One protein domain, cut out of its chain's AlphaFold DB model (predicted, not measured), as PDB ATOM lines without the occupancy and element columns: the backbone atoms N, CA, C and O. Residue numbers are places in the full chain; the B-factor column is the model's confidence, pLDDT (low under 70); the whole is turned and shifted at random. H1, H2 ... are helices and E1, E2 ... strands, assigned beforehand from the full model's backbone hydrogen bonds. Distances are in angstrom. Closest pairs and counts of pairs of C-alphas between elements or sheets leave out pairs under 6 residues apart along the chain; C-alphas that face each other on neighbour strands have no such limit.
ATOM      1  N   LYS A  22     159.442 168.211 162.189       98.50
ATOM      2  CA  LYS A  22     160.825 168.461 161.762       98.50
ATOM      3  C   LYS A  22     161.541 167.177 161.355       98.50
ATOM      4  O   LYS A  22     162.216 167.154 160.326       98.50
ATOM      5  N   ASN A  23     161.400 166.115 162.143       98.50
ATOM      6  CA  ASN A  23     162.039 164.829 161.872       98.50
ATOM      7  C   ASN A  23     161.436 164.156 160.633       98.50
ATOM      8  O   ASN A  23     162.185 163.639 159.805       98.50
ATOM      9  N   TYR A  24     160.115 164.236 160.446       98.69
ATOM     10  CA  TYR A  24     159.443 163.800 159.224       98.69
ATOM     11  C   TYR A  24     160.041 164.481 157.986       98.69
ATOM     12  O   TYR A  24     160.395 163.811 157.009       98.69
ATOM     13  N   ALA A  25     160.188 165.809 158.028       98.69
ATOM     14  CA  ALA A  25     160.735 166.583 156.920       98.69
ATOM     15  C   ALA A  25     162.208 166.242 156.648       98.69
ATOM     16  O   ALA A  25     162.573 165.997 155.498       98.69
ATOM     17  N   LEU A  26     163.043 166.155 157.693       98.75
ATOM     18  CA  LEU A  26     164.458 165.789 157.567       98.75
ATOM     19  C   LEU A  26     164.629 164.421 156.906       98.75
ATOM     20  O   LEU A  26     165.367 164.293 155.932       98.75
ATOM     21  N   VAL A  27     163.920 163.412 157.412       98.44
ATOM     22  CA  VAL A  27     163.958 162.055 156.860       98.44
ATOM     23  C   VAL A  27     163.480 162.053 155.409       98.44
ATOM     24  O   VAL A  27     164.104 161.424 154.558       98.44
ATOM     25  N   THR A  28     162.424 162.807 155.089       98.56
ATOM     26  CA  THR A  28     161.927 162.923 153.710       98.56
ATOM     27  C   THR A  28     162.953 163.576 152.778       98.56
ATOM     28  O   THR A  28     163.136 163.105 151.657       98.56
ATOM     29  N   CYS A  29     163.679 164.596 153.239       98.50
ATOM     30  CA  CYS A  29     164.769 165.206 152.476       98.50
ATOM     31  C   CYS A  29     165.926 164.236 152.241       98.50
ATOM     32  O   CYS A  29     166.428 164.145 151.124       98.50
ATOM     33  N   LEU A  30     166.312 163.459 153.257       98.44
ATOM     34  CA  LEU A  30     167.356 162.443 153.123       98.44
ATOM     35  C   LEU A  30     166.959 161.343 152.126       98.44
ATOM     36  O   LEU A  30     167.780 160.951 151.300       98.44
ATOM     37  N   ILE A  31     165.695 160.903 152.136       98.44
ATOM     38  CA  ILE A  31     165.150 159.966 151.138       98.44
ATOM     39  C   ILE A  31     165.238 160.558 149.723       98.44
ATOM     40  O   ILE A  31     165.582 159.845 148.785       98.44
ATOM     41  N   ALA A  32     164.955 161.853 149.550       97.88
ATOM     42  CA  ALA A  32     164.946 162.509 148.240       97.88
ATOM     43  C   ALA A  32     166.332 162.577 147.563       97.88
ATOM     44  O   ALA A  32     166.410 162.776 146.351       97.88
ATOM     45  N   ILE A  33     167.420 162.399 148.319       95.88
ATOM     46  CA  ILE A  33     168.793 162.388 147.793       95.88
ATOM     47  C   ILE A  33     169.028 161.178 146.887       95.88
ATOM     48  O   ILE A  33     169.554 161.341 145.784       95.88
ATOM     49  N   ASP A  34     168.654 159.989 147.367       96.81
ATOM     50  CA  ASP A  34     168.734 158.720 146.640       96.81
ATOM     51  C   ASP A  34     167.575 157.790 147.056       96.81
ATOM     52  O   ASP A  34     167.738 156.935 147.937       96.81
ATOM     53  N   PRO A  35     166.396 157.936 146.421       97.06
ATOM     54  CA  PRO A  35     165.170 157.247 146.827       97.06
ATOM     55  C   PRO A  35     165.195 155.721 146.690       97.06
ATOM     56  O   PRO A  35     164.287 155.064 147.197       97.06
ATOM     57  N   LYS A  36     166.177 155.163 145.967       97.12
ATOM     58  CA  LYS A  36     166.307 153.719 145.709       97.12
ATOM     59  C   LYS A  36     167.372 153.053 146.583       97.12
ATOM     60  O   LYS A  36     167.569 151.843 146.481       97.12
ATOM     61  N   SER A  37     168.076 153.824 147.410       97.25
ATOM     62  CA  SER A  37     169.094 153.294 148.315       97.25
ATOM     63  C   SER A  37     168.485 152.435 149.428       97.25
ATOM     64  O   SER A  37     167.365 152.670 149.880       97.25
ATOM     65  N   THR A  38     169.261 151.483 149.951       97.56
ATOM     66  CA  THR A  38     168.889 150.726 151.161       97.56
ATOM     67  C   THR A  38     168.628 151.650 152.351       97.56
ATOM     68  O   THR A  38     167.722 151.399 153.139       97.56
ATOM     69  N   LEU A  39     169.381 152.751 152.451       96.94
ATOM     70  CA  LEU A  39     169.150 153.771 153.469       96.94
ATOM     71  C   LEU A  39     167.777 154.430 153.296       96.94
ATOM     72  O   LEU A  39     167.072 154.617 154.280       96.94
ATOM     73  N   ALA A  40     167.367 154.761 152.070       98.00
ATOM     74  CA  ALA A  40     166.045 155.330 151.828       98.00
ATOM     75  C   ALA A  40     164.917 154.364 152.212       98.00
ATOM     76  O   ALA A  40     163.909 154.816 152.750       98.00
ATOM     77  N   GLU A  41     165.078 153.057 151.984       97.69
ATOM     78  CA  GLU A  41     164.102 152.059 152.444       97.69
ATOM     79  C   GLU A  41     163.979 152.033 153.973       97.69
ATOM     80  O   GLU A  41     162.864 152.065 154.490       97.69
ATOM     81  N   ASP A  42     165.098 152.065 154.702       98.00
ATOM     82  CA  ASP A  42     165.088 152.142 156.169       98.00
ATOM     83  C   ASP A  42     164.421 153.440 156.667       98.00
ATOM     84  O   ASP A  42     163.489 153.435 157.477       98.00
ATOM     85  N   LEU A  43     164.807 154.568 156.070       98.19
ATOM     86  CA  LEU A  43     164.266 155.885 156.388       98.19
ATOM     87  C   LEU A  43     162.752 155.996 156.131       98.19
ATOM     88  O   LEU A  43     162.083 156.782 156.806       98.19
ATOM     89  N   LYS A  44     162.159 155.211 155.218       97.62
ATOM     90  CA  LYS A  44     160.693 155.195 155.032       97.62
ATOM     91  C   LYS A  44     159.960 154.747 156.297       97.62
ATOM     92  O   LYS A  44     158.868 155.260 156.562       97.62
ATOM     93  N   TYR A  45     160.543 153.857 157.100       97.62
ATOM     94  CA  TYR A  45     159.954 153.456 158.379       97.62
ATOM     95  C   TYR A  45     159.978 154.605 159.390       97.62
ATOM     96  O   TYR A  45     158.955 154.877 160.019       97.62
ATOM     97  N   SER A  46     161.082 155.356 159.484       97.12
ATOM     98  CA  SER A  46     161.142 156.568 160.315       97.12
ATOM     99  C   SER A  46     160.169 157.644 159.829       97.12
ATOM    100  O   SER A  46     159.448 158.232 160.633       97.12
ATOM    101  N   LYS A  47     160.076 157.866 158.510       97.94
ATOM    102  CA  LYS A  47     159.103 158.792 157.911       97.94
ATOM    103  C   LYS A  47     157.678 158.417 158.319       97.94
ATOM    104  O   LYS A  47     156.910 159.284 158.723       97.94
ATOM    105  N   ARG A  48     157.323 157.128 158.250       96.94
ATOM    106  CA  ARG A  48     156.011 156.634 158.692       96.94
ATOM    107  C   ARG A  48     155.801 156.857 160.190       96.94
ATOM    108  O   ARG A  48     154.730 157.322 160.570       96.94
ATOM    109  N   ALA A  49     156.804 156.579 161.022       97.19
ATOM    110  CA  ALA A  49     156.720 156.773 162.468       97.19
ATOM    111  C   ALA A  49     156.459 158.238 162.856       97.19
ATOM    112  O   ALA A  49     155.709 158.484 163.790       97.19
ATOM    113  N   PHE A  50     157.010 159.207 162.122       97.25
ATOM    114  CA  PHE A  50     156.766 160.635 162.366       97.25
ATOM    115  C   PHE A  50     155.547 161.210 161.629       97.25
ATOM    116  O   PHE A  50     155.260 162.392 161.777       97.25
ATOM    117  N   SER A  51     154.847 160.415 160.815       95.69
ATOM    118  CA  SER A  51     153.666 160.864 160.065       95.69
ATOM    119  C   SER A  51     152.414 160.958 160.943       95.69
ATOM    120  O   SER A  51     152.396 160.415 162.047       95.69
ATOM    121  N   PHE A  52     151.344 161.554 160.406       92.69
ATOM    122  CA  PHE A  52     150.017 161.577 161.037       92.69
ATOM    123  C   PHE A  52     149.515 160.187 161.455       92.69
ATOM    124  O   PHE A  52     148.980 160.020 162.541       92.69
ATOM    125  N   MET A  53     149.731 159.164 160.618       88.31
ATOM    126  CA  MET A  53     149.342 157.778 160.923       88.31
ATOM    127  C   MET A  53     150.287 157.070 161.912       88.31
ATOM    128  O   MET A  53     150.082 155.897 162.227       88.31
ATOM    129  N   GLY A  54     151.365 157.733 162.325       90.56
ATOM    130  CA  GLY A  54     152.301 157.263 163.337       90.56
ATOM    131  C   GLY A  54     152.145 158.071 164.621       90.56
ATOM    132  O   GLY A  54     151.061 158.174 165.185       90.56
ATOM    133  N   ASN A  55     153.248 158.652 165.080       89.50
ATOM    134  CA  ASN A  55     153.292 159.466 166.288       89.50
ATOM    135  C   ASN A  55     153.030 160.953 166.037       89.50
ATOM    136  O   ASN A  55     152.897 161.677 167.017       89.50
ATOM    137  N   GLY A  56     152.954 161.392 164.775       92.56
ATOM    138  CA  GLY A  56     152.870 162.798 164.396       92.56
ATOM    139  C   GLY A  56     151.706 163.542 165.056       92.56
ATOM    140  O   GLY A  56     150.550 163.138 164.948       92.56
ATOM    141  N   GLY A  57     152.018 164.652 165.727       95.12
ATOM    142  CA  GLY A  57     151.044 165.465 166.463       95.12
ATOM    143  C   GLY A  57     150.253 166.491 165.644       95.12
ATOM    144  O   GLY A  57     149.465 167.220 166.229       95.12
ATOM    145  N   HIS A  58     150.461 166.596 164.327       96.00
ATOM    146  CA  HIS A  58     149.730 167.541 163.470       96.00
ATOM    147  C   HIS A  58     148.620 166.844 162.676       96.00
ATOM    148  O   HIS A  58     148.872 165.777 162.117       96.00
ATOM    149  N   MET A  59     147.437 167.450 162.558       95.12
ATOM    150  CA  MET A  59     146.347 166.962 161.705       95.12
ATOM    151  C   MET A  59     146.561 167.261 160.226       95.12
ATOM    152  O   MET A  59     147.098 168.304 159.855       95.12
ATOM    153  N   VAL A  60     146.035 166.366 159.389       94.50
ATOM    154  CA  VAL A  60     145.794 166.626 157.968       94.50
ATOM    155  C   VAL A  60     144.344 167.074 157.809       94.50
ATOM    156  O   VAL A  60     143.426 166.331 158.154       94.50
ATOM    157  N   VAL A  61     144.141 168.289 157.303       93.75
ATOM    158  CA  VAL A  61     142.811 168.845 157.036       93.75
ATOM    159  C   VAL A  61     142.357 168.386 155.659       93.75
ATOM    160  O   VAL A  61     143.073 168.558 154.669       93.75
ATOM    161  N   THR A  69     142.513 166.799 150.157       93.44
ATOM    162  CA  THR A  69     143.420 167.338 151.176       93.44
ATOM    163  C   THR A  69     143.561 168.848 151.010       93.44
ATOM    164  O   THR A  69     144.192 169.321 150.067       93.44
ATOM    165  N   GLU A  70     143.027 169.608 151.963       94.38
ATOM    166  CA  GLU A  70     143.133 171.069 151.998       94.38
ATOM    167  C   GLU A  70     144.463 171.512 152.625       94.38
ATOM    168  O   GLU A  70     145.114 172.460 152.167       94.38
ATOM    169  N   HIS A  71     144.914 170.802 153.666       95.44
ATOM    170  CA  HIS A  71     146.170 171.112 154.342       95.44
ATOM    171  C   HIS A  71     146.853 169.874 154.920       95.44
ATOM    172  O   HIS A  71     146.361 169.261 155.861       95.44
ATOM    173  N   ASP A  72     148.044 169.566 154.410       96.75
ATOM    174  CA  ASP A  72     148.941 168.551 154.963       96.75
ATOM    175  C   ASP A  72     150.231 169.222 155.483       96.75
ATOM    176  O   ASP A  72     151.107 169.582 154.681       96.75
ATOM    177  N   PRO A  73     150.376 169.398 156.813       97.62
ATOM    178  CA  PRO A  73     151.586 169.947 157.419       97.62
ATOM    179  C   PRO A  73     152.845 169.148 157.069       97.62
ATOM    180  O   PRO A  73     153.910 169.738 156.893       97.62
ATOM    181  N   TYR A  74     152.743 167.823 156.929       98.12
ATOM    182  CA  TYR A  74     153.871 166.926 156.682       98.12
ATOM    183  C   TYR A  74     154.403 167.078 155.260       98.12
ATOM    184  O   TYR A  74     155.611 167.256 155.068       98.12
ATOM    185  N   ALA A  75     153.514 167.064 154.263       97.62
ATOM    186  CA  ALA A  75     153.892 167.300 152.871       97.62
ATOM    187  C   ALA A  75     154.488 168.704 152.683       97.62
ATOM    188  O   ALA A  75     155.543 168.850 152.058       97.62
ATOM    189  N   LYS A  76     153.872 169.730 153.289       98.12
ATOM    190  CA  LYS A  76     154.377 171.110 153.239       98.12
ATOM    191  C   LYS A  76     155.739 171.244 153.926       98.12
ATOM    192  O   LYS A  76     156.645 171.831 153.340       98.12
ATOM    193  N   ALA A  77     155.929 170.647 155.106       98.56
ATOM    194  CA  ALA A  77     157.213 170.657 155.813       98.56
ATOM    195  C   ALA A  77     158.330 170.005 154.996       98.56
ATOM    196  O   ALA A  77     159.433 170.548 154.918       98.56
ATOM    197  N   ALA A  78     158.044 168.863 154.366       98.56
ATOM    198  CA  ALA A  78     158.994 168.195 153.490       98.56
ATOM    199  C   ALA A  78     159.379 169.077 152.293       98.56
ATOM    200  O   ALA A  78     160.570 169.232 152.033       98.56
ATOM    201  N   SER A  79     158.400 169.694 151.616       98.38
ATOM    202  CA  SER A  79     158.661 170.606 150.493       98.38
ATOM    203  C   SER A  79     159.538 171.779 150.922       98.38
ATOM    204  O   SER A  79     160.605 171.977 150.353       98.38
ATOM    205  N   VAL A  80     159.154 172.499 151.984       98.50
ATOM    206  CA  VAL A  80     159.901 173.672 152.470       98.50
ATOM    207  C   VAL A  80     161.340 173.309 152.831       98.50
ATOM    208  O   VAL A  80     162.258 174.064 152.514       98.50
ATOM    209  N   LEU A  81     161.556 172.164 153.487       98.56
ATOM    210  CA  LEU A  81     162.898 171.735 153.868       98.56
ATOM    211  C   LEU A  81     163.739 171.308 152.657       98.56
ATOM    212  O   LEU A  81     164.922 171.633 152.621       98.56
ATOM    213  N   ILE A  82     163.155 170.610 151.677       98.19
ATOM    214  CA  ILE A  82     163.842 170.217 150.437       98.19
ATOM    215  C   ILE A  82     164.222 171.453 149.616       98.19
ATOM    216  O   ILE A  82     165.367 171.560 149.173       98.19
ATOM    217  N   ASP A  83     163.300 172.405 149.470       97.75
ATOM    218  CA  ASP A  83     163.536 173.655 148.745       97.75
ATOM    219  C   ASP A  83     164.644 174.475 149.416       97.75
ATOM    220  O   ASP A  83     165.565 174.956 148.761       97.75
ATOM    221  N   GLU A  84     164.617 174.589 150.747       97.44
ATOM    222  CA  GLU A  84     165.676 175.270 151.495       97.44
ATOM    223  C   GLU A  84     167.023 174.536 151.391       97.44
ATOM    224  O   GLU A  84     168.069 175.166 151.222       97.44
ATOM    225  N   ALA A  85     167.019 173.200 151.442       97.19
ATOM    226  CA  ALA A  85     168.224 172.383 151.318       97.19
ATOM    227  C   ALA A  85     168.908 172.547 149.953       97.19
ATOM    228  O   ALA A  85     170.138 172.514 149.889       97.19
ATOM    229  N   ALA A  86     168.142 172.775 148.880       94.88
ATOM    230  CA  ALA A  86     168.675 173.002 147.536       94.88
ATOM    231  C   ALA A  86     169.569 174.255 147.446       94.88
ATOM    232  O   ALA A  86     170.458 174.319 146.596       94.88
ATOM    233  N   HIS A  87     169.378 175.225 148.345       93.25
ATOM    234  CA  HIS A  87     170.180 176.449 148.415       93.25
ATOM    235  C   HIS A  87     171.370 176.354 149.385       93.25
ATOM    236  O   HIS A  87     172.235 177.229 149.389       93.25
ATOM    237  N   LEU A  88     171.442 175.299 150.203       92.19
ATOM    238  CA  LEU A  88     172.437 175.133 151.265       92.19
ATOM    239  C   LEU A  88     173.455 174.049 150.896       92.19
ATOM    240  O   LEU A  88     173.545 172.999 151.530       92.19
ATOM    241  N   LEU A  89     174.242 174.303 149.852       83.75
ATOM    242  CA  LEU A  89     175.231 173.343 149.364       83.75
ATOM    243  C   LEU A  89     176.434 173.233 150.310       83.75
ATOM    244  O   LEU A  89     177.035 174.230 150.710       83.75
ATOM    245  N   GLY A  90     176.805 171.997 150.636       86.12
ATOM    246  CA  GLY A  90     178.086 171.671 151.255       86.12
ATOM    247  C   GLY A  90     179.033 171.115 150.206       86.12
ATOM    248  O   GLY A  90     178.589 170.389 149.321       86.12
ATOM    249  N   TYR A  91     180.325 171.407 150.316       90.50
ATOM    250  CA  TYR A  91     181.339 170.886 149.400       90.50
ATOM    251  C   TYR A  91     182.230 169.873 150.107       90.50
ATOM    252  O   TYR A  91     182.724 170.107 151.212       90.50
ATOM    253  N   MET A  92     182.420 168.727 149.466       88.25
ATOM    254  CA  MET A  92     183.317 167.673 149.914       88.25
ATOM    255  C   MET A  92     184.748 167.946 149.429       88.25
ATOM    256  O   MET A  92     184.977 168.728 148.508       88.25
ATOM    257  N   LYS A  93     185.740 167.273 150.030       88.69
ATOM    258  CA  LYS A  93     187.164 167.438 149.663       88.69
ATOM    259  C   LYS A  93     187.464 167.100 148.196       88.69
ATOM    260  O   LYS A  93     188.432 167.608 147.649       88.69
ATOM    261  N   ASN A  94     186.651 166.241 147.583       91.00
ATOM    262  CA  ASN A  94     186.747 165.849 146.176       91.00
ATOM    263  C   ASN A  94     186.042 166.836 145.217       91.00
ATOM    264  O   ASN A  94     186.002 166.575 144.021       91.00
ATOM    265  N   GLY A  95     185.487 167.944 145.721       87.25
ATOM    266  CA  GLY A  95     184.784 168.953 144.922       87.25
ATOM    267  C   GLY A  95     183.305 168.653 144.664       87.25
ATOM    268  O   GLY A  95     182.603 169.509 144.130       87.25
ATOM    269  N   GLU A  96     182.803 167.485 145.068       90.25
ATOM    270  CA  GLU A  96     181.386 167.138 144.937       90.25
ATOM    271  C   GLU A  96     180.522 167.844 145.989       90.25
ATOM    272  O   GLU A  96     180.979 168.206 147.078       90.25
ATOM    273  N   THR A  97     179.238 168.019 145.679       90.38
ATOM    274  CA  THR A  97     178.270 168.600 146.613       90.38
ATOM    275  C   THR A  97     177.684 167.540 147.543       90.38
ATOM    276  O   THR A  97     177.135 166.538 147.083       90.38
ATOM    277  N   SER A  98     177.684 167.800 148.847       93.12
ATOM    278  CA  SER A  98     176.972 166.995 149.838       93.12
ATOM    279  C   SER A  98     175.519 167.462 149.955       93.12
ATOM    280  O   SER A  98     175.226 168.492 150.561       93.12
ATOM    281  N   LYS A  99     174.584 166.689 149.392       94.19
ATOM    282  CA  LYS A  99     173.142 166.978 149.516       94.19
ATOM    283  C   LYS A  99     172.618 166.750 150.939       94.19
ATOM    284  O   LYS A  99     171.737 167.472 151.396       94.19
ATOM    285  N   SER A 100     173.191 165.787 151.667       95.25
ATOM    286  CA  SER A 100     172.824 165.515 153.064       95.25
ATOM    287  C   SER A 100     173.182 166.683 153.977       95.25
ATOM    288  O   SER A 100     172.382 167.040 154.842       95.25
ATOM    289  N   TYR A 101     174.322 167.343 153.736       96.25
ATOM    290  CA  TYR A 101     174.657 168.604 154.396       96.25
ATOM    291  C   TYR A 101     173.542 169.643 154.223       96.25
ATOM    292  O   TYR A 101     173.129 170.248 155.212       96.25
ATOM    293  N   GLY A 102     173.000 169.791 153.010       96.88
ATOM    294  CA  GLY A 102     171.878 170.693 152.738       96.88
ATOM    295  C   GLY A 102     170.649 170.391 153.591       96.88
ATOM    296  O   GLY A 102     170.145 171.295 154.254       96.88
ATOM    297  N   CYS A 103     170.227 169.125 153.679       97.88
ATOM    298  CA  CYS A 103     169.102 168.728 154.535       97.88
ATOM    299  C   CYS A 103     169.345 169.074 156.018       97.88
ATOM    300  O   CYS A 103     168.469 169.636 156.678       97.88
ATOM    301  N   PHE A 104     170.542 168.794 156.551       98.00
ATOM    302  CA  PHE A 104     170.868 169.101 157.950       98.00
ATOM    303  C   PHE A 104     170.975 170.606 158.226       98.00
ATOM    304  O   PHE A 104     170.591 171.067 159.302       98.00
ATOM    305  N   ARG A 105     171.464 171.396 157.266       97.81
ATOM    306  CA  ARG A 105     171.502 172.859 157.386       97.81
ATOM    307  C   ARG A 105     170.109 173.467 157.291       97.81
ATOM    308  O   ARG A 105     169.781 174.321 158.110       97.81
ATOM    309  N   ALA A 106     169.280 172.992 156.364       98.19
ATOM    310  CA  ALA A 106     167.891 173.420 156.225       98.19
ATOM    311  C   ALA A 106     167.080 173.126 157.495       98.19
ATOM    312  O   ALA A 106     166.355 173.998 157.967       98.19
ATOM    313  N   TYR A 107     167.286 171.962 158.120       98.19
ATOM    314  CA  TYR A 107     166.664 171.583 159.398       98.19
ATOM    315  C   TYR A 107     166.923 172.584 160.538       98.19
ATOM    316  O   TYR A 107     166.083 172.780 161.420       98.19
ATOM    317  N   GLN A 108     168.093 173.223 160.528       97.62
ATOM    318  CA  GLN A 108     168.489 174.236 161.510       97.62
ATOM    319  C   GLN A 108     168.199 175.668 161.037       97.62
ATOM    320  O   GLN A 108     168.401 176.613 161.798       97.62
ATOM    321  N   SER A 109     167.740 175.855 159.796       97.81
ATOM    322  CA  SER A 109     167.523 177.181 159.219       97.81
ATOM    323  C   SER A 109     166.405 177.927 159.945       97.81
ATOM    324  O   SER A 109     165.422 177.340 160.407       97.81
ATOM    325  N   LYS A 110     166.529 179.255 160.024       97.69
ATOM    326  CA  LYS A 110     165.474 180.094 160.597       97.69
ATOM    327  C   LYS A 110     164.170 179.942 159.809       97.69
ATOM    328  O   LYS A 110     163.133 179.721 160.414       97.69
ATOM    329  N   LYS A 111     164.243 179.978 158.475       97.25
ATOM    330  CA  LYS A 111     163.084 179.861 157.579       97.25
ATOM    331  C   LYS A 111     162.285 178.584 157.833       97.25
ATOM    332  O   LYS A 111     161.067 178.642 157.965       97.25
ATOM    333  N   PHE A 112     162.963 177.441 157.940       98.50
ATOM    334  CA  PHE A 112     162.287 176.180 158.223       98.50
ATOM    335  C   PHE A 112     161.691 176.154 159.635       98.50
ATOM    336  O   PHE A 112     160.554 175.731 159.804       98.50
ATOM    337  N   ASN A 113     162.412 176.646 160.647       98.31
ATOM    338  CA  ASN A 113     161.876 176.702 162.009       98.31
ATOM    339  C   ASN A 113     160.666 177.647 162.125       98.31
ATOM    340  O   ASN A 113     159.695 177.288 162.782       98.31
ATOM    341  N   ASP A 114     160.687 178.802 161.455       98.25
ATOM    342  CA  ASP A 114     159.542 179.718 161.389       98.25
ATOM    343  C   ASP A 114     158.336 179.033 160.717       98.25
ATOM    344  O   ASP A 114     157.213 179.127 161.213       98.25
ATOM    345  N   PHE A 115     158.567 178.290 159.625       98.44
ATOM    346  CA  PHE A 115     157.523 177.483 158.990       98.44
ATOM    347  C   PHE A 115     156.953 176.444 159.962       98.44
ATOM    348  O   PHE A 115     155.738 176.348 160.084       98.44
ATOM    349  N   ILE A 116     157.792 175.702 160.688       98.38
ATOM    350  CA  ILE A 116     157.330 174.696 161.653       98.38
ATOM    351  C   ILE A 116     156.439 175.324 162.727       98.38
ATOM    352  O   ILE A 116     155.377 174.787 163.014       98.38
ATOM    353  N   VAL A 117     156.821 176.486 163.263       97.69
ATOM    354  CA  VAL A 117     155.998 177.231 164.233       97.69
ATOM    355  C   VAL A 117     154.657 177.655 163.627       97.69
ATOM    356  O   VAL A 117     153.634 177.603 164.300       97.69
ATOM    357  N   SER A 118     154.619 178.025 162.342       97.25
ATOM    358  CA  SER A 118     153.357 178.378 161.669       97.25
ATOM    359  C   SER A 118     152.367 177.212 161.546       97.25
ATOM    360  O   SER A 118     151.210 177.441 161.205       97.25
ATOM    361  N   GLN A 119     152.803 175.973 161.805       97.38
ATOM    362  CA  GLN A 119     151.946 174.788 161.771       97.38
ATOM    363  C   GLN A 119     151.304 174.457 163.126       97.38
ATOM    364  O   GLN A 119     150.473 173.554 163.186       97.38
ATOM    365  N   ASP A 120     151.614 175.201 164.191       95.94
ATOM    366  CA  ASP A 120     151.095 174.933 165.539       95.94
ATOM    367  C   ASP A 120     149.564 174.889 165.619       95.94
ATOM    368  O   ASP A 120     149.012 174.145 166.424       95.94
TER     369      ASP A 120
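AT A GLANCE: This is residues 22 to 61 and 69 to 120 of the 126 residues of an uncharacterized protein of Vibrio mimicus (UniProt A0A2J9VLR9). H3 and H1 cross in the core; H2 folds back beside H1, H5 lies beside H3, and H4 packs on both crossing helices. The H3 to H4 link and the cut lie at opposite ends of the longest axis. The 92 printed residues, mostly helix, run H1 H2 E1 H3 H4 H5, compact, with radius of gyration of the C-alphas 13.5 A and spans of 45 by 30 by 18 A.

HOW THE PARTS SIT: H3, residues 73 to 87, touches H1, residues 22 to 33, at a steep tilt of 54 degrees; closest C-alphas, Ala 25 and Ala 78, 4.2 A. H2, residues 38 to 49, makes a hairpin with H1; closest C-alphas, Ile 31 and Ala 40, 4.8 A. H5, residues 110 to 118, touches H3 at a shallow tilt of 9 degrees, opposite ways; closest C-alphas, Leu 81 and Phe 112, 6.3 A. H4, residues 99 to 108, touches H1, and H3 at residues 81 to 87 alone; closest C-alphas, Cys 29 and Cys 103, 6.0 A, and Ala 85 and Gly 102, 4.3 A. E1, residues 69 to 71, pairs with no named strand. Every O i to N i+4 pair is within hydrogen-bond range in H1 and H5; H2 has 6 of 8, H3 10 of 11, H4 5 of 6.

IN THESE COORDINATES: H3 runs 21.7 A from C-alpha 73 (151.586, 169.947, 157.419), H2 17.7 A, H1 17.2 A. H5 ends at C-alpha 118 (153.357, 178.378, 161.669).

THE WHOLE: The C-alphas farthest apart, Val 61 and Asn 94, are 45.4 A apart. Residues 62 to 68 are not printed; C-alphas 61 and 69 are 6.1 A apart. The H3 to H4 link is long. No printed residue is under 70 in pLDDT.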